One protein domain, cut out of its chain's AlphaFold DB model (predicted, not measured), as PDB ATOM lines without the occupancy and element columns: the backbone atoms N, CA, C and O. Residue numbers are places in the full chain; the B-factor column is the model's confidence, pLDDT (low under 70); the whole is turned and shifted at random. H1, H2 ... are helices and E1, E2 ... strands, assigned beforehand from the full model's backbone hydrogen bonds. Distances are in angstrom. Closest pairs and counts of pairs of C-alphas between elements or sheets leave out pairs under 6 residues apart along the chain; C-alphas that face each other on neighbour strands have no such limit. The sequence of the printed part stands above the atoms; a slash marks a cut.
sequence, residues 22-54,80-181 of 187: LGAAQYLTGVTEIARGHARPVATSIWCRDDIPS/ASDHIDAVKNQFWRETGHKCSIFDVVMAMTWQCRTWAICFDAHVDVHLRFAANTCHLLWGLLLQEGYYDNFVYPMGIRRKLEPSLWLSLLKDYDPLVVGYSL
ATOM      1  N   LEU A  22     205.692 175.752 162.191       84.69
ATOM      2  CA  LEU A  22     207.048 175.317 161.851       84.69
ATOM      3  C   LEU A  22     207.370 175.628 160.391       84.69
ATOM      4  O   LEU A  22     208.431 176.191 160.115       84.69
ATOM      5  N   GLY A  23     206.445 175.347 159.471       85.31
ATOM      6  CA  GLY A  23     206.585 175.714 158.062       85.31
ATOM      7  C   GLY A  23     206.739 177.227 157.865       85.31
ATOM      8  O   GLY A  23     207.609 177.679 157.115       85.31
ATOM      9  N   ALA A  24     205.975 178.034 158.613       88.50
ATOM     10  CA  ALA A  24     206.136 179.489 158.645       88.50
ATOM     11  C   ALA A  24     207.535 179.906 159.133       88.50
ATOM     12  O   ALA A  24     208.179 180.755 158.514       88.50
ATOM     13  N   ALA A  25     208.029 179.308 160.221       88.06
ATOM     14  CA  ALA A  25     209.354 179.616 160.755       88.06
ATOM     15  C   ALA A  25     210.479 179.255 159.769       88.06
ATOM     16  O   ALA A  25     211.421 180.035 159.600       88.06
ATOM     17  N   GLN A  26     210.369 178.121 159.071       87.88
ATOM     18  CA  GLN A  26     211.316 177.728 158.021       87.88
ATOM     19  C   GLN A  26     211.313 178.724 156.858       87.88
ATOM     20  O   GLN A  26     212.377 179.172 156.429       87.88
ATOM     21  N   TYR A  27     210.129 179.147 156.407       88.56
ATOM     22  CA  TYR A  27     209.990 180.170 155.370       88.56
ATOM     23  C   TYR A  27     210.678 181.472 155.748       88.56
ATOM     24  O   TYR A  27     211.496 181.992 154.989       88.56
ATOM     25  N   LEU A  28     210.394 181.975 156.946       91.44
ATOM     26  CA  LEU A  28     210.993 183.213 157.424       91.44
ATOM     27  C   LEU A  28     212.502 183.081 157.602       91.44
ATOM     28  O   LEU A  28     213.233 184.009 157.265       91.44
ATOM     29  N   THR A  29     212.985 181.916 158.033       91.31
ATOM     30  CA  THR A  29     214.421 181.633 158.091       91.31
ATOM     31  C   THR A  29     215.047 181.767 156.703       91.31
ATOM     32  O   THR A  29     215.960 182.577 156.540       91.31
ATOM     33  N   GLY A  30     214.497 181.101 155.683       92.00
ATOM     34  CA  GLY A  30     214.988 181.192 154.305       92.00
ATOM     35  C   GLY A  30     214.951 182.613 153.730       92.00
ATOM     36  O   GLY A  30     215.910 183.051 153.092       92.00
ATOM     37  N   VAL A  31     213.893 183.382 154.016       92.56
ATOM     38  CA  VAL A  31     213.820 184.810 153.650       92.56
ATOM     39  C   VAL A  31     214.964 185.594 154.297       92.56
ATOM     40  O   VAL A  31     215.615 186.398 153.628       92.56
ATOM     41  N   THR A  32     215.254 185.350 155.579       93.50
ATOM     42  CA  THR A  32     216.345 186.049 156.272       93.50
ATOM     43  C   THR A  32     217.732 185.633 155.779       93.50
ATOM     44  O   THR A  32     218.645 186.454 155.796       93.50
ATOM     45  N   GLU A  33     217.921 184.395 155.325       95.62
ATOM     46  CA  GLU A  33     219.179 183.933 154.723       95.62
ATOM     47  C   GLU A  33     219.447 184.645 153.396       95.62
ATOM     48  O   GLU A  33     220.533 185.193 153.192       95.62
ATOM     49  N   ILE A  34     218.438 184.715 152.523       95.38
ATOM     50  CA  ILE A  34     218.538 185.443 151.251       95.38
ATOM     51  C   ILE A  34     218.805 186.928 151.511       95.38
ATOM     52  O   ILE A  34     219.692 187.514 150.895       95.38
ATOM     53  N   ALA A  35     218.103 187.531 152.475       94.25
ATOM     54  CA  ALA A  35     218.327 188.924 152.858       94.25
ATOM     55  C   ALA A  35     219.757 189.187 153.371       94.25
ATOM     56  O   ALA A  35     220.266 190.296 153.224       94.25
ATOM     57  N   ARG A  36     220.426 188.173 153.939       95.88
ATOM     58  CA  ARG A  36     221.838 188.231 154.361       95.88
ATOM     59  C   ARG A  36     222.837 187.940 153.233       95.88
ATOM     60  O   ARG A  36     224.037 187.955 153.482       95.88
ATOM     61  N   GLY A  37     222.370 187.697 152.008       96.56
ATOM     62  CA  GLY A  37     223.212 187.501 150.825       96.56
ATOM     63  C   GLY A  37     223.419 186.043 150.412       96.56
ATOM     64  O   GLY A  37     224.235 185.777 149.531       96.56
ATOM     65  N   HIS A  38     222.695 185.090 151.004       95.69
ATOM     66  CA  HIS A  38     222.704 183.716 150.506       95.69
ATOM     67  C   HIS A  38     221.992 183.640 149.147       95.69
ATOM     68  O   HIS A  38     220.952 184.260 148.941       95.69
ATOM     69  N   ALA A  39     222.518 182.834 148.220       94.50
ATOM     70  CA  ALA A  39     221.916 182.669 146.892       94.50
ATOM     71  C   ALA A  39     220.550 181.953 146.925       94.50
ATOM     72  O   ALA A  39     219.746 182.101 146.008       94.50
ATOM     73  N   ARG A  40     220.313 181.142 147.960       91.56
ATOM     74  CA  ARG A  40     219.086 180.377 148.219       91.56
ATOM     75  C   ARG A  40     219.034 179.972 149.699       91.56
ATOM     76  O   ARG A  40     220.091 180.017 150.339       91.56
ATOM     77  N   PRO A  41     217.872 179.544 150.223       90.25
ATOM     78  CA  PRO A  41     217.790 178.994 151.569       90.25
ATOM     79  C   PRO A  41     218.729 177.792 151.744       90.25
ATOM     80  O   PRO A  41     218.954 177.035 150.794       90.25
ATOM     81  N   VAL A  42     219.291 177.629 152.941       87.62
ATOM     82  CA  VAL A  42     220.216 176.530 153.267       87.62
ATOM     83  C   VAL A  42     219.473 175.197 153.293       87.62
ATOM     84  O   VAL A  42     219.941 174.213 152.717       87.62
ATOM     85  N   ALA A  43     218.296 175.173 153.919       84.25
ATOM     86  CA  ALA A  43     217.409 174.020 153.883       84.25
ATOM     87  C   ALA A  43     216.710 173.932 152.519       84.25
ATOM     88  O   ALA A  43     216.144 174.909 152.023       84.25
ATOM     89  N   THR A  44     216.725 172.744 151.912       83.50
ATOM     90  CA  THR A  44     215.996 172.509 150.659       83.50
ATOM     91  C   THR A  44     214.509 172.440 150.957       83.50
ATOM     92  O   THR A  44     214.098 171.662 151.808       83.50
ATOM     93  N   SER A  45     213.695 173.228 150.255       80.44
ATOM     94  CA  SER A  45     212.246 173.151 150.407       80.44
ATOM     95  C   SER A  45     211.696 171.854 149.829       80.44
ATOM     96  O   SER A  45     211.937 171.541 148.662       80.44
ATOM     97  N   ILE A  46     210.911 171.150 150.631       81.19
ATOM     98  CA  ILE A  46     210.248 169.902 150.293       81.19
ATOM     99  C   ILE A  46     208.751 170.178 150.203       81.19
ATOM    100  O   ILE A  46     208.121 170.636 151.158       81.19
ATOM    101  N   TRP A  47     208.192 169.897 149.029       78.00
ATOM    102  CA  TRP A  47     206.766 169.999 148.757       78.00
ATOM    103  C   TRP A  47     206.261 168.644 148.265       78.00
ATOM    104  O   TRP A  47     206.359 168.328 147.083       78.00
ATOM    105  N   CYS A  48     205.755 167.838 149.196       75.88
ATOM    106  CA  CYS A  48     205.399 166.432 148.974       75.88
ATOM    107  C   CYS A  48     203.987 166.138 149.496       75.88
ATOM    108  O   CYS A  48     203.776 165.207 150.267       75.88
ATOM    109  N   ARG A  49     203.009 166.990 149.156       76.81
ATOM    110  CA  ARG A  49     201.610 166.795 149.585       76.81
ATOM    111  C   ARG A  49     201.003 165.518 149.020       76.81
ATOM    112  O   ARG A  49     200.226 164.862 149.703       76.81
ATOM    113  N   ASP A  50     201.392 165.167 147.799       80.56
ATOM    114  CA  ASP A  50     200.895 163.982 147.098       80.56
ATOM    115  C   ASP A  50     201.392 162.672 147.734       80.56
ATOM    116  O   ASP A  50     200.759 161.631 147.574       80.56
ATOM    117  N   ASP A  51     202.480 162.739 148.509       76.88
ATOM    118  CA  ASP A  51     203.045 161.601 149.239       76.88
ATOM    119  C   ASP A  51     202.369 161.389 150.609       76.88
ATOM    120  O   ASP A  51     202.579 160.359 151.255       76.88
ATOM    121  N   ILE A  52     201.541 162.342 151.071       73.94
ATOM    122  CA  ILE A  52     200.783 162.192 152.317       73.94
ATOM    123  C   ILE A  52     199.657 161.171 152.085       73.94
ATOM    124  O   ILE A  52     198.811 161.371 151.208       73.94
ATOM    125  N   PRO A  53     199.573 160.099 152.897       73.50
ATOM    126  CA  PRO A  53     198.502 159.123 152.778       73.50
ATOM    127  C   PRO A  53     197.128 159.781 152.895       73.50
ATOM    128  O   PRO A  53     196.891 160.629 153.757       73.50
ATOM    129  N   SER A  54     196.190 159.333 152.061       71.38
ATOM    130  CA  SER A  54     194.791 159.743 152.172       71.38
ATOM    131  C   SER A  54     194.272 159.420 153.574       71.38
ATOM    132  O   SER A  54     194.205 158.252 153.963       71.38
ATOM    133  N   ALA A  80     210.209 184.568 183.983       93.50
ATOM    134  CA  ALA A  80     211.642 184.507 184.212       93.50
ATOM    135  C   ALA A  80     212.163 183.053 184.174       93.50
ATOM    136  O   ALA A  80     211.504 182.118 184.638       93.50
ATOM    137  N   SER A  81     213.352 182.851 183.597       94.81
ATOM    138  CA  SER A  81     213.919 181.507 183.389       94.81
ATOM    139  C   SER A  81     214.211 180.775 184.700       94.81
ATOM    140  O   SER A  81     214.032 179.564 184.782       94.81
ATOM    141  N   ASP A  82     214.627 181.503 185.734       96.88
ATOM    142  CA  ASP A  82     214.846 180.974 187.081       96.88
ATOM    143  C   ASP A  82     213.548 180.431 187.695       96.88
ATOM    144  O   ASP A  82     213.554 179.374 188.327       96.88
ATOM    145  N   HIS A  83     212.419 181.098 187.443       93.81
ATOM    146  CA  HIS A  83     211.106 180.610 187.841       93.81
ATOM    147  C   HIS A  83     210.727 179.321 187.097       93.81
ATOM    148  O   HIS A  83     210.284 178.358 187.723       93.81
ATOM    149  N   ILE A  84     210.962 179.261 185.780       93.12
ATOM    150  CA  ILE A  84     210.723 178.051 184.975       93.12
ATOM    151  C   ILE A  84     211.543 176.875 185.519       93.12
ATOM    152  O   ILE A  84     211.013 175.779 185.719       93.12
ATOM    153  N   ASP A  85     212.825 177.096 185.805       96.56
ATOM    154  CA  ASP A  85     213.702 176.057 186.339       96.56
ATOM    155  C   ASP A  85     213.314 175.639 187.762       96.56
ATOM    156  O   ASP A  85     213.372 174.451 188.090       96.56
ATOM    157  N   ALA A  86     212.849 176.568 188.602       95.50
ATOM    158  CA  ALA A  86     212.322 176.246 189.925       95.50
ATOM    159  C   ALA A  86     211.117 175.292 189.842       95.50
ATOM    160  O   ALA A  86     211.090 174.288 190.562       95.50
ATOM    161  N   VAL A  87     210.173 175.551 188.928       90.62
ATOM    162  CA  VAL A  87     209.000 174.687 188.706       90.62
ATOM    163  C   VAL A  87     209.417 173.319 188.165       90.62
ATOM    164  O   VAL A  87     208.974 172.296 188.689       90.62
ATOM    165  N   LYS A  88     210.325 173.263 187.179       92.56
ATOM    166  CA  LYS A  88     210.854 171.991 186.647       92.56
ATOM    167  C   LYS A  88     211.505 171.148 187.740       92.56
ATOM    168  O   LYS A  88     211.265 169.945 187.832       92.56
ATOM    169  N   ASN A  89     212.308 171.783 188.592       95.88
ATOM    170  CA  ASN A  89     212.976 171.119 189.706       95.88
ATOM    171  C   ASN A  89     211.980 170.622 190.759       95.88
ATOM    172  O   ASN A  89     212.158 169.531 191.301       95.88
ATOM    173  N   GLN A  90     210.936 171.398 191.059       91.69
ATOM    174  CA  GLN A  90     209.872 170.964 191.958       91.69
ATOM    175  C   GLN A  90     209.133 169.745 191.399       91.69
ATOM    176  O   GLN A  90     209.044 168.733 192.095       91.69
ATOM    177  N   PHE A  91     208.702 169.805 190.137       88.56
ATOM    178  CA  PHE A  91     208.005 168.702 189.479       88.56
ATOM    179  C   PHE A  91     208.831 167.410 189.485       88.56
ATOM    180  O   PHE A  91     208.316 166.343 189.830       88.56
ATOM    181  N   TRP A  92     210.129 167.515 189.185       91.56
ATOM    182  CA  TRP A  92     211.057 166.389 189.273       91.56
ATOM    183  C   TRP A  92     211.115 165.794 190.684       91.56
ATOM    184  O   TRP A  92     211.030 164.577 190.834       91.56
ATOM    185  N   ARG A  93     211.227 166.625 191.732       94.88
ATOM    186  CA  ARG A  93     211.297 166.143 193.125       94.88
ATOM    187  C   ARG A  93     210.035 165.402 193.567       94.88
ATOM    188  O   ARG A  93     210.135 164.462 194.346       94.88
ATOM    189  N   GLU A  94     208.866 165.833 193.108       89.19
ATOM    190  CA  GLU A  94     207.578 165.287 193.558       89.19
ATOM    191  C   GLU A  94     207.108 164.080 192.742       89.19
ATOM    192  O   GLU A  94     206.308 163.285 193.235       89.19
ATOM    193  N   THR A  95     207.565 163.950 191.494       88.19
ATOM    194  CA  THR A  95     207.064 162.918 190.570       88.19
ATOM    195  C   THR A  95     208.142 161.993 190.021       88.19
ATOM    196  O   THR A  95     207.819 160.904 189.560       88.19
ATOM    197  N   GLY A  96     209.414 162.399 190.052       89.44
ATOM    198  CA  GLY A  96     210.505 161.693 189.379       89.44
ATOM    199  C   GLY A  96     210.481 161.813 187.850       89.44
ATOM    200  O   GLY A  96     211.282 161.162 187.180       89.44
ATOM    201  N   HIS A  97     209.589 162.632 187.283       88.06
ATOM    202  CA  HIS A  97     209.479 162.864 185.844       88.06
ATOM    203  C   HIS A  97     210.051 164.227 185.442       88.06
ATOM    204  O   HIS A  97     210.102 165.171 186.230       88.06
ATOM    205  N   LYS A  98     210.515 164.328 184.192       88.44
ATOM    206  CA  LYS A  98     210.973 165.591 183.596       88.44
ATOM    207  C   LYS A  98     209.815 166.273 182.873       88.44
ATOM    208  O   LYS A  98     208.952 165.590 182.336       88.44
ATOM    209  N   CYS A  99     209.859 167.598 182.806       86.31
ATOM    210  CA  CYS A  99     208.953 168.407 181.998       86.31
ATOM    211  C   CYS A  99     209.726 169.443 181.165       86.31
ATOM    212  O   CYS A  99     210.872 169.804 181.471       86.31
ATOM    213  N   SER A 100     209.101 169.882 180.079       89.69
ATOM    214  CA  SER A 100     209.603 170.887 179.150       89.69
ATOM    215  C   SER A 100     209.252 172.312 179.609       89.69
ATOM    216  O   SER A 100     208.439 172.518 180.508       89.69
ATOM    217  N   ILE A 101     209.860 173.327 178.979       91.88
ATOM    218  CA  ILE A 101     209.462 174.732 179.191       91.88
ATOM    219  C   ILE A 101     208.005 174.940 178.765       91.88
ATOM    220  O   ILE A 101     207.262 175.643 179.446       91.88
ATOM    221  N   PHE A 102     207.598 174.301 177.664       88.31
ATOM    222  CA  PHE A 102     206.226 174.342 177.176       88.31
ATOM    223  C   PHE A 102     205.262 173.862 178.264       88.31
ATOM    224  O   PHE A 102     204.343 174.596 178.603       88.31
ATOM    225  N   ASP A 103     205.524 172.721 178.902       86.12
ATOM    226  CA  ASP A 103     204.648 172.152 179.938       86.12
ATOM    227  C   ASP A 103     204.452 173.116 181.109       86.12
ATOM    228  O   ASP A 103     203.335 173.298 181.594       86.12
ATOM    229  N   VAL A 104     205.534 173.774 181.538       88.56
ATOM    230  CA  VAL A 104     205.501 174.765 182.619       88.56
ATOM    231  C   VAL A 104     204.669 175.981 182.222       88.56
ATOM    232  O   VAL A 104     203.740 176.343 182.940       88.56
ATOM    233  N   VAL A 105     204.957 176.590 181.069       89.75
ATOM    234  CA  VAL A 105     204.242 177.787 180.597       89.75
ATOM    235  C   VAL A 105     202.764 177.480 180.353       89.75
ATOM    236  O   VAL A 105     201.901 178.269 180.741       89.75
ATOM    237  N   MET A 106     202.455 176.318 179.774       87.25
ATOM    238  CA  MET A 106     201.092 175.820 179.578       87.25
ATOM    239  C   MET A 106     200.349 175.683 180.906       87.25
ATOM    240  O   MET A 106     199.239 176.199 181.042       87.25
ATOM    241  N   ALA A 107     200.953 175.001 181.884       84.25
ATOM    242  CA  ALA A 107     200.342 174.758 183.185       84.25
ATOM    243  C   ALA A 107     200.095 176.068 183.944       84.25
ATOM    244  O   ALA A 107     198.981 176.291 184.419       84.25
ATOM    245  N   MET A 108     201.092 176.958 183.988       86.12
ATOM    246  CA  MET A 108     200.968 178.274 184.617       86.12
ATOM    247  C   MET A 108     199.881 179.116 183.946       86.12
ATOM    248  O   MET A 108     199.003 179.648 184.622       86.12
ATOM    249  N   THR A 109     199.892 179.202 182.612       86.25
ATOM    250  CA  THR A 109     198.906 179.990 181.857       86.25
ATOM    251  C   THR A 109     197.497 179.450 182.070       86.25
ATOM    252  O   THR A 109     196.569 180.230 182.290       86.25
ATOM    253  N   TRP A 110     197.327 178.125 182.049       85.69
ATOM    254  CA  TRP A 110     196.045 177.493 182.339       85.69
ATOM    255  C   TRP A 110     195.578 177.843 183.756       85.69
ATOM    256  O   TRP A 110     194.481 178.376 183.910       85.69
ATOM    257  N   GLN A 111     196.410 177.642 184.779       81.00
ATOM    258  CA  GLN A 111     196.056 177.944 186.170       81.00
ATOM    259  C   GLN A 111     195.679 179.415 186.366       81.00
ATOM    260  O   GLN A 111     194.581 179.708 186.843       81.00
ATOM    261  N   CYS A 112     196.534 180.342 185.923       85.12
ATOM    262  CA  CYS A 112     196.267 181.776 186.001       85.12
ATOM    263  C   CYS A 112     194.954 182.143 185.304       85.12
ATOM    264  O   CYS A 112     194.154 182.899 185.854       85.12
ATOM    265  N   ARG A 113     194.694 181.590 184.112       84.00
ATOM    266  CA  ARG A 113     193.481 181.899 183.346       84.00
ATOM    267  C   ARG A 113     192.227 181.326 183.996       84.00
ATOM    268  O   ARG A 113     191.221 182.024 184.086       84.00
ATOM    269  N   THR A 114     192.287 180.085 184.465       81.62
ATOM    270  CA  THR A 114     191.185 179.428 185.169       81.62
ATOM    271  C   THR A 114     190.794 180.187 186.432       81.62
ATOM    272  O   THR A 114     189.606 180.366 186.695       81.62
ATOM    273  N   TRP A 115     191.774 180.692 187.176       82.81
ATOM    274  CA  TRP A 115     191.517 181.513 188.352       82.81
ATOM    275  C   TRP A 115     190.995 182.904 188.030       82.81
ATOM    276  O   TRP A 115     190.061 183.354 188.684       82.81
ATOM    277  N   ALA A 116     191.557 183.570 187.018       84.19
ATOM    278  CA  ALA A 116     191.113 184.900 186.613       84.19
ATOM    279  C   ALA A 116     189.652 184.900 186.137       84.19
ATOM    280  O   ALA A 116     188.925 185.855 186.388       84.19
ATOM    281  N   ILE A 117     189.212 183.823 185.476       82.31
ATOM    282  CA  ILE A 117     187.810 183.656 185.070       82.31
ATOM    283  C   ILE A 117     186.910 183.324 186.272       82.31
ATOM    284  O   ILE A 117     185.722 183.634 186.232       82.31
ATOM    285  N   CYS A 118     187.467 182.737 187.339       81.81
ATOM    286  CA  CYS A 118     186.746 182.338 188.549       81.81
ATOM    287  C   CYS A 118     185.533 181.447 188.221       81.81
ATOM    288  O   CYS A 118     184.381 181.793 188.476       81.81
ATOM    289  N   PHE A 119     185.798 180.304 187.579       76.56
ATOM    290  CA  PHE A 119     184.755 179.331 187.249       76.56
ATOM    291  C   PHE A 119     184.077 178.764 188.507       76.56
ATOM    292  O   PHE A 119     184.722 178.594 189.545       76.56
ATOM    293  N   ASP A 120     182.799 178.400 188.376       77.06
ATOM    294  CA  ASP A 120     182.084 177.646 189.404       77.06
ATOM    295  C   ASP A 120     182.765 176.292 189.664       77.06
ATOM    296  O   ASP A 120     183.359 175.674 188.770       77.06
ATOM    297  N   ALA A 121     182.664 175.811 190.904       70.69
ATOM    298  CA  ALA A 121     183.166 174.492 191.264       70.69
ATOM    299  C   ALA A 121     182.533 173.407 190.369       70.69
ATOM    300  O   ALA A 121     181.349 173.466 190.040       70.69
ATOM    301  N   HIS A 122     183.330 172.398 190.001       74.50
ATOM    302  CA  HIS A 122     182.916 171.245 189.188       74.50
ATOM    303  C   HIS A 122     182.579 171.516 187.710       74.50
ATOM    304  O   HIS A 122     182.064 170.616 187.040       74.50
ATOM    305  N   VAL A 123     182.913 172.691 187.170       79.69
ATOM    306  CA  VAL A 123     182.885 172.928 185.717       79.69
ATOM    307  C   VAL A 123     184.055 172.205 185.040       79.69
ATOM    308  O   VAL A 123     185.173 172.159 185.568       79.69
ATOM    309  N   ASP A 124     183.792 171.625 183.867       81.31
ATOM    310  CA  ASP A 124     184.825 171.066 182.998       81.31
ATOM    311  C   ASP A 124     185.588 172.209 182.318       81.31
ATOM    312  O   ASP A 124     185.036 172.967 181.525       81.31
ATOM    313  N   VAL A 125     186.885 172.314 182.599       80.94
ATOM    314  CA  VAL A 125     187.780 173.249 181.921       80.94
ATOM    315  C   VAL A 125     188.578 172.495 180.868       80.94
ATOM    316  O   VAL A 125     189.147 171.425 181.115       80.94
ATOM    317  N   HIS A 126     188.624 173.080 179.678       81.06
ATOM    318  CA  HIS A 126     189.346 172.541 178.540       81.06
ATOM    319  C   HIS A 126     190.618 173.338 178.276       81.06
ATOM    320  O   HIS A 126     190.580 174.564 178.154       81.06
ATOM    321  N   LEU A 127     191.721 172.616 178.111       82.06
ATOM    322  CA  LEU A 127     192.950 173.127 177.527       82.06
ATOM    323  C   LEU A 127     193.113 172.525 176.134       82.06
ATOM    324  O   LEU A 127     193.030 171.308 175.978       82.06
ATOM    325  N   ARG A 128     193.349 173.361 175.121       80.44
ATOM    326  CA  ARG A 128     193.650 172.916 173.754       80.44
ATOM    327  C   ARG A 128     194.947 173.547 173.268       80.44
ATOM    328  O   ARG A 128     195.229 174.691 173.608       80.44
ATOM    329  N   PHE A 129     195.723 172.802 172.491       82.06
ATOM    330  CA  PHE A 129     196.950 173.288 171.859       82.06
ATOM    331  C   PHE A 129     197.268 172.492 170.589       82.06
ATOM    332  O   PHE A 129     196.772 171.383 170.393       82.06
ATOM    333  N   ALA A 130     198.085 173.073 169.714       82.75
ATOM    334  CA  ALA A 130     198.547 172.436 168.488       82.75
ATOM    335  C   ALA A 130     199.795 171.580 168.761       82.75
ATOM    336  O   ALA A 130     200.798 172.086 169.267       82.75
ATOM    337  N   ALA A 131     199.739 170.301 168.400       83.31
ATOM    338  CA  ALA A 131     200.850 169.362 168.495       83.31
ATOM    339  C   ALA A 131     201.425 169.052 167.111       83.31
ATOM    340  O   ALA A 131     200.661 168.750 166.194       83.31
ATOM    341  N   ASN A 132     202.752 169.076 166.967       82.50
ATOM    342  CA  ASN A 132     203.401 168.657 165.727       82.50
ATOM    343  C   ASN A 132     203.352 167.125 165.583       82.50
ATOM    344  O   ASN A 132     203.881 166.402 166.426       82.50
ATOM    345  N   THR A 133     202.776 166.630 164.492       81.06
ATOM    346  CA  THR A 133     202.666 165.203 164.160       81.06
ATOM    347  C   THR A 133     203.601 164.756 163.043       81.06
ATOM    348  O   THR A 133     203.578 163.585 162.675       81.06
ATOM    349  N   CYS A 134     204.476 165.629 162.538       77.81
ATOM    350  CA  CYS A 134     205.421 165.298 161.467       77.81
ATOM    351  C   CYS A 134     206.297 164.081 161.827       77.81
ATOM    352  O   CYS A 134     206.634 163.271 160.966       77.81
ATOM    353  N   HIS A 135     206.628 163.900 163.112       77.88
ATOM    354  CA  HIS A 135     207.392 162.749 163.625       77.88
ATOM    355  C   HIS A 135     206.684 161.403 163.448       77.88
ATOM    356  O   HIS A 135     207.348 160.377 163.340       77.88
ATOM    357  N   LEU A 136     205.356 161.389 163.335       77.31
ATOM    358  CA  LEU A 136     204.591 160.170 163.059       77.31
ATOM    359  C   LEU A 136     204.710 159.720 161.598       77.31
ATOM    360  O   LEU A 136     204.360 158.588 161.276       77.31
ATOM    361  N   LEU A 137     205.221 160.585 160.721       72.56
ATOM    362  CA  LEU A 137     205.498 160.287 159.317       72.56
ATOM    363  C   LEU A 137     206.970 159.910 159.088       72.56
ATOM    364  O   LEU A 137     207.445 159.907 157.948       72.56
ATOM    365  N   TRP A 138     207.707 159.588 160.161       64.94
ATOM    366  CA  TRP A 138     209.082 159.109 160.054       64.94
ATOM    367  C   TRP A 138     209.166 157.882 159.138       64.94
ATOM    368  O   TRP A 138     208.476 156.885 159.334       64.94
ATOM    369  N   GLY A 139     210.032 157.975 158.125       63.97
ATOM    370  CA  GLY A 139     210.218 156.950 157.093       63.97
ATOM    371  C   GLY A 139     209.451 157.202 155.791       63.97
ATOM    372  O   GLY A 139     209.787 156.584 154.786       63.97
ATOM    373  N   LEU A 140     208.482 158.126 155.782       64.12
ATOM    374  CA  LEU A 140     207.749 158.539 154.577       64.12
ATOM    375  C   LEU A 140     208.189 159.915 154.066       64.12
ATOM    376  O   LEU A 140     208.233 160.124 152.859       64.12
ATOM    377  N   LEU A 141     208.548 160.839 154.965       65.06
ATOM    378  CA  LEU A 141     208.946 162.206 154.618       65.06
ATOM    379  C   LEU A 141     210.248 162.611 155.325       65.06
ATOM    380  O   LEU A 141     210.482 162.263 156.486       65.06
ATOM    381  N   LEU A 142     211.092 163.379 154.629       62.28
ATOM    382  CA  LEU A 142     212.197 164.118 155.247       62.28
ATOM    383  C   LEU A 142     211.605 165.290 156.045       62.28
ATOM    384  O   LEU A 142     210.819 166.067 155.510       62.28
ATOM    385  N   GLN A 143     211.964 165.405 157.325       63.53
ATOM    386  CA  GLN A 143     211.390 166.429 158.209       63.53
ATOM    387  C   GLN A 143     211.954 167.827 157.970       63.53
ATOM    388  O   GLN A 143     211.260 168.829 158.150       63.53
ATOM    389  N   GLU A 144     213.226 167.904 157.591       65.94
ATOM    390  CA  GLU A 144     213.873 169.182 157.336       65.94
ATOM    391  C   GLU A 144     213.446 169.727 155.979       65.94
ATOM    392  O   GLU A 144     213.570 169.058 154.954       65.94
ATOM    393  N   GLY A 145     212.950 170.963 155.991       72.19
ATOM    394  CA  GLY A 145     212.542 171.668 154.786       72.19
ATOM    395  C   GLY A 145     211.099 171.431 154.358       72.19
ATOM    396  O   GLY A 145     210.732 171.897 153.285       72.19
ATOM    397  N   TYR A 146     210.276 170.732 155.144       76.19
ATOM    398  CA  TYR A 146     208.850 170.606 154.856       76.19
ATOM    399  C   TYR A 146     208.057 171.825 155.340       76.19
ATOM    400  O   TYR A 146     208.148 172.217 156.502       76.19
ATOM    401  N   TYR A 147     207.238 172.390 154.452       77.44
ATOM    402  CA  TYR A 147     206.517 173.639 154.716       77.44
ATOM    403  C   TYR A 147     205.050 173.448 155.087       77.44
ATOM    404  O   TYR A 147     204.445 174.387 155.572       77.44
ATOM    405  N   ASP A 148     204.442 172.293 154.843       80.31
ATOM    406  CA  ASP A 148     202.997 172.122 155.004       80.31
ATOM    407  C   ASP A 148     202.584 171.686 156.432       80.31
ATOM    408  O   ASP A 148     203.421 171.531 157.315       80.31
ATOM    409  N   ASN A 149     201.280 171.611 156.697       82.88
ATOM    410  CA  ASN A 149     200.685 171.442 158.014       82.88
ATOM    411  C   ASN A 149     200.786 169.999 158.521       82.88
ATOM    412  O   ASN A 149     200.052 169.120 158.066       82.88
ATOM    413  N   PHE A 150     201.573 169.788 159.573       81.81
ATOM    414  CA  PHE A 150     201.559 168.553 160.357       81.81
ATOM    415  C   PHE A 150     201.166 168.838 161.795       81.81
ATOM    416  O   PHE A 150     201.942 168.659 162.731       81.81
ATOM    417  N   VAL A 151     199.930 169.297 161.967       80.88
ATOM    418  CA  VAL A 151     199.396 169.677 163.270       80.88
ATOM    419  C   VAL A 151     198.180 168.843 163.622       80.88
ATOM    420  O   VAL A 151     197.255 168.686 162.826       80.88
ATOM    421  N   TYR A 152     198.151 168.368 164.862       81.62
ATOM    422  CA  TYR A 152     196.977 167.771 165.475       81.62
ATOM    423  C   TYR A 152     196.524 168.604 166.682       81.62
ATOM    424  O   TYR A 152     197.349 168.935 167.539       81.62
ATOM    425  N   PRO A 153     195.233 168.969 166.781       79.25
ATOM    426  CA  PRO A 153     194.718 169.667 167.949       79.25
ATOM    427  C   PRO A 153     194.624 168.699 169.131       79.25
ATOM    428  O   PRO A 153     193.769 167.815 169.160       79.25
ATOM    429  N   MET A 154     195.482 168.888 170.129       79.12
ATOM    430  CA  MET A 154     195.423 168.138 171.376       79.12
ATOM    431  C   MET A 154     194.488 168.829 172.368       79.12
ATOM    432  O   MET A 154     194.439 170.058 172.445       79.12
ATOM    433  N   GLY A 155     193.738 168.034 173.132       80.00
ATOM    434  CA  GLY A 155     192.784 168.523 174.121       80.00
ATOM    435  C   GLY A 155     192.914 167.792 175.451       80.00
ATOM    436  O   GLY A 155     192.864 166.568 175.495       80.00
ATOM    437  N   ILE A 156     193.013 168.553 176.537       80.75
ATOM    438  CA  ILE A 156     192.962 168.056 177.912       80.75
ATOM    439  C   ILE A 156     191.677 168.588 178.548       80.75
ATOM    440  O   ILE A 156     191.356 169.770 178.425       80.75
ATOM    441  N   ARG A 157     190.920 167.709 179.212       80.31
ATOM    442  CA  ARG A 157     189.710 168.062 179.966       80.31
ATOM    443  C   ARG A 157     189.927 167.741 181.436       80.31
ATOM    444  O   ARG A 157     190.339 166.629 181.764       80.31
ATOM    445  N   ARG A 158     189.617 168.688 182.319       74.69
ATOM    446  CA  ARG A 158     189.656 168.480 183.769       74.69
ATOM    447  C   ARG A 158     188.479 169.161 184.447       74.69
ATOM    448  O   ARG A 158     188.121 170.274 184.080       74.69
ATOM    449  N   LYS A 159     187.949 168.519 185.487       75.44
ATOM    450  CA  LYS A 159     187.053 169.175 186.441       75.44
ATOM    451  C   LYS A 159     187.857 170.081 187.358       75.44
ATOM    452  O   LYS A 159     188.931 169.691 187.822       75.44
ATOM    453  N   LEU A 160     187.334 171.275 187.615       65.38
ATOM    454  CA  LEU A 160     187.926 172.192 188.576       65.38
ATOM    455  C   LEU A 160     187.781 171.636 190.002       65.38
ATOM    456  O   LEU A 160     186.668 171.556 190.519       65.38
ATOM    457  N   GLU A 161     188.908 171.280 190.627       62.16
ATOM    458  CA  GLU A 161     189.000 170.855 192.031       62.16
ATOM    459  C   GLU A 161     189.956 171.791 192.806       62.16
ATOM    460  O   GLU A 161     190.975 172.211 192.250       62.16
ATOM    461  N   PRO A 162     189.704 172.113 194.090       53.06
ATOM    462  CA  PRO A 162     190.475 173.119 194.839       53.06
ATOM    463  C   PRO A 162     191.991 172.867 195.013       53.06
ATOM    464  O   PRO A 162     192.711 173.775 195.419       53.06
ATOM    465  N   SER A 163     192.511 171.667 194.723       53.75
ATOM    466  CA  SER A 163     193.902 171.240 194.996       53.75
ATOM    467  C   SER A 163     194.816 171.132 193.753       53.75
ATOM    468  O   SER A 163     195.825 170.427 193.762       53.75
ATOM    469  N   LEU A 164     194.482 171.857 192.682       53.81
ATOM    470  CA  LEU A 164     194.921 171.693 191.280       53.81
ATOM    471  C   LEU A 164     196.420 171.834 190.917       53.81
ATOM    472  O   LEU A 164     196.768 171.794 189.737       53.81
ATOM    473  N   TRP A 165     197.333 171.980 191.871       49.72
ATOM    474  CA  TRP A 165     198.714 172.367 191.554       49.72
ATOM    475  C   TRP A 165     199.588 171.258 190.965       49.72
ATOM    476  O   TRP A 165     200.428 171.533 190.116       49.72
ATOM    477  N   LEU A 166     199.374 170.002 191.368       47.88
ATOM    478  CA  LEU A 166     200.299 168.893 191.074       47.88
ATOM    479  C   LEU A 166     199.765 167.846 190.094       47.88
ATOM    480  O   LEU A 166     200.484 166.916 189.737       47.88
ATOM    481  N   SER A 167     198.505 167.949 189.674       52.44
ATOM    482  CA  SER A 167     197.832 166.920 188.866       52.44
ATOM    483  C   SER A 167     197.868 167.175 187.357       52.44
ATOM    484  O   SER A 167     197.463 166.304 186.589       52.44
ATOM    485  N   LEU A 168     198.337 168.348 186.917       50.88
ATOM    486  CA  LEU A 168     198.373 168.720 185.496       50.88
ATOM    487  C   LEU A 168     199.601 168.166 184.770       50.88
ATOM    488  O   LEU A 168     199.484 167.714 183.638       50.88
ATOM    489  N   LEU A 169     200.755 168.129 185.439       50.06
ATOM    490  CA  LEU A 169     201.995 167.611 184.856       50.06
ATOM    491  C   LEU A 169     202.095 166.071 184.914       50.06
ATOM    492  O   LEU A 169     202.975 165.491 184.292       50.06
ATOM    493  N   LYS A 170     201.202 165.396 185.654       48.31
ATOM    494  CA  LYS A 170     201.226 163.932 185.846       48.31
ATOM    495  C   LYS A 170     200.629 163.127 184.685       48.31
ATOM    496  O   LYS A 170     200.983 161.966 184.540       48.31
ATOM    497  N   ASP A 171     199.782 163.743 183.861       47.34
ATOM    498  CA  ASP A 171     199.090 163.072 182.743       47.34
ATOM    499  C   ASP A 171     199.647 163.499 181.368       47.34
ATOM    500  O   ASP A 171     199.013 163.273 180.337       47.34
ATOM    501  N   TYR A 172     200.812 164.154 181.341       43.22
ATOM    502  CA  TYR A 172     201.445 164.636 180.115       43.22
ATOM    503  C   TYR A 172     202.401 163.582 179.534       43.22
ATOM    504  O   TYR A 172     203.331 163.141 180.209       43.22
ATOM    505  N   ASP A 173     202.173 163.192 178.276       41.59
ATOM    506  CA  ASP A 173     203.105 162.367 177.504       41.59
ATOM    507  C   ASP A 173     204.205 163.268 176.899       41.59
ATOM    508  O   ASP A 173     203.893 164.146 176.084       41.59
ATOM    509  N   PRO A 174     205.488 163.076 177.263       40.84
ATOM    510  CA  PRO A 174     206.597 163.925 176.825       40.84
ATOM    511  C   PRO A 174     206.919 163.852 175.322       40.84
ATOM    512  O   PRO A 174     207.802 164.574 174.863       40.84
ATOM    513  N   LEU A 175     206.240 163.005 174.541       35.78
ATOM    514  CA  LEU A 175     206.457 162.889 173.093       35.78
ATOM    515  C   LEU A 175     205.794 164.011 172.265       35.78
ATOM    516  O   LEU A 175     206.036 164.112 171.062       35.78
ATOM    517  N   VAL A 176     204.982 164.877 172.881       39.59
ATOM    518  CA  VAL A 176     204.160 165.869 172.169       39.59
ATOM    519  C   VAL A 176     204.775 167.271 172.229       39.59
ATOM    520  O   VAL A 176     204.423 168.083 173.080       39.59
ATOM    521  N   VAL A 177     205.663 167.604 171.288       39.16
ATOM    522  CA  VAL A 177     206.231 168.961 171.208       39.16
ATOM    523  C   VAL A 177     205.213 169.931 170.590       39.16
ATOM    524  O   VAL A 177     204.872 169.835 169.405       39.16
ATOM    525  N   GLY A 178     204.695 170.850 171.406       36.78
ATOM    526  CA  GLY A 178     203.767 171.899 170.982       36.78
ATOM    527  C   GLY A 178     204.497 173.120 170.420       36.78
ATOM    528  O   GLY A 178     205.424 173.634 171.039       36.78
ATOM    529  N   TYR A 179     204.054 173.607 169.261       34.41
ATOM    530  CA  TYR A 179     204.592 174.806 168.600       34.41
ATOM    531  C   TYR A 179     203.472 175.764 168.180       34.41
ATOM    532  O   TYR A 179     203.470 176.271 167.068       34.41
ATOM    533  N   SER A 180     202.466 175.974 169.029       31.28
ATOM    534  CA  SER A 180     201.596 177.158 168.983       31.28
ATOM    535  C   SER A 180     200.628 177.125 170.160       31.28
ATOM    536  O   SER A 180     199.953 176.118 170.402       31.28
ATOM    537  N   LEU A 181     200.564 178.232 170.897       33.78
ATOM    538  CA  LEU A 181     199.670 178.410 172.030       33.78
ATOM    539  C   LEU A 181     198.386 179.103 171.568       33.78
ATOM    540  O   LEU A 181     198.330 180.329 171.511       33.78
TER     541      LEU A 181
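Overview. This is residues 22 to 54 and 80 to 181 of the 187 residues of an uncharacterized protein of Ensete ventricosum (UniProt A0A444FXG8). A long, narrow ribbon of two antiparallel strands, E1 and E2, forms one sheet; H3 sits near E1, and H2 meets H3 nearly at a right angle. H1 lies away from them beyond one end of the ribbon, and an unnamed tail, residues 160 to 181, folds back after E2. The printed part has 135 residues, with four named helices and two named strands in the order H1 H2 H3 E1 H4 E2, and its class is mixed, helices and strands. The whole is loose, with a radius of gyration of the C-alphas of 19.1 A and spans of 57 by 39 by 31 A.

Arrangement. H1, residues 22 to 35, touches no helix. H2, residues 81 to 95, touches H3, residues 101 to 117, about perpendicular at 87 degrees. H2 touches H3 with its residues 84 to 88 alone, and H3 touches H2 with its residues 101 to 105 alone; the closest C-alphas of the two, those of Ile 84 and Val 104, are 6.6 A apart. H3 comes nearest to E1, residues 124 to 132, at Trp 110 and Leu 127, whose C-alphas are 7.2 A apart. E1 and E2, residues 151 to 159, are antiparallel neighbours at 159 degrees; N 127 and O 156 are within hydrogen-bond range at 2.9 A, as are N 154 and O 129 at 2.8 A. Between them in the chain comes H4, residues 134 to 137; its closest C-alpha pair with E2 is Cys 134 and Val 151, 7.7 A apart. H1 is apart from H3, E1, H4 and E2, and also from H2. Each O i to N i+4 pair is within hydrogen-bond range in H1, H2 and H3, and H4 is too short for such a pair.

Along the chain. H1 begins at C-alpha 22, (207.048, 175.317, 161.851), and is 19.8 A long from first to last C-alpha. H2 measures 21.1 A. H3, the longest helix by residues, measures 24.1 A and ends at C-alpha 117, (187.810, 183.656, 185.070). E1 is 25.5 A long, H4 5.5 A. E2 measures 26.3 A and ends at C-alpha 159, (187.053, 169.175, 186.441).

Size, cuts and confidence. The two C-alphas farthest apart, those of Ala 39 and Ala 121, are 59.5 A apart. Residues 55 to 79 are not printed, and C-alphas 54 and 80 stand 43.9 A apart across this cut. The link from H4 to E2 is long, with 13 residues; those from H2 to H3 and E1 to H4 are tight. The mean pLDDT of the printed part is 77.5, and it is under 70 at residues 138 to 144 and 160 to 181.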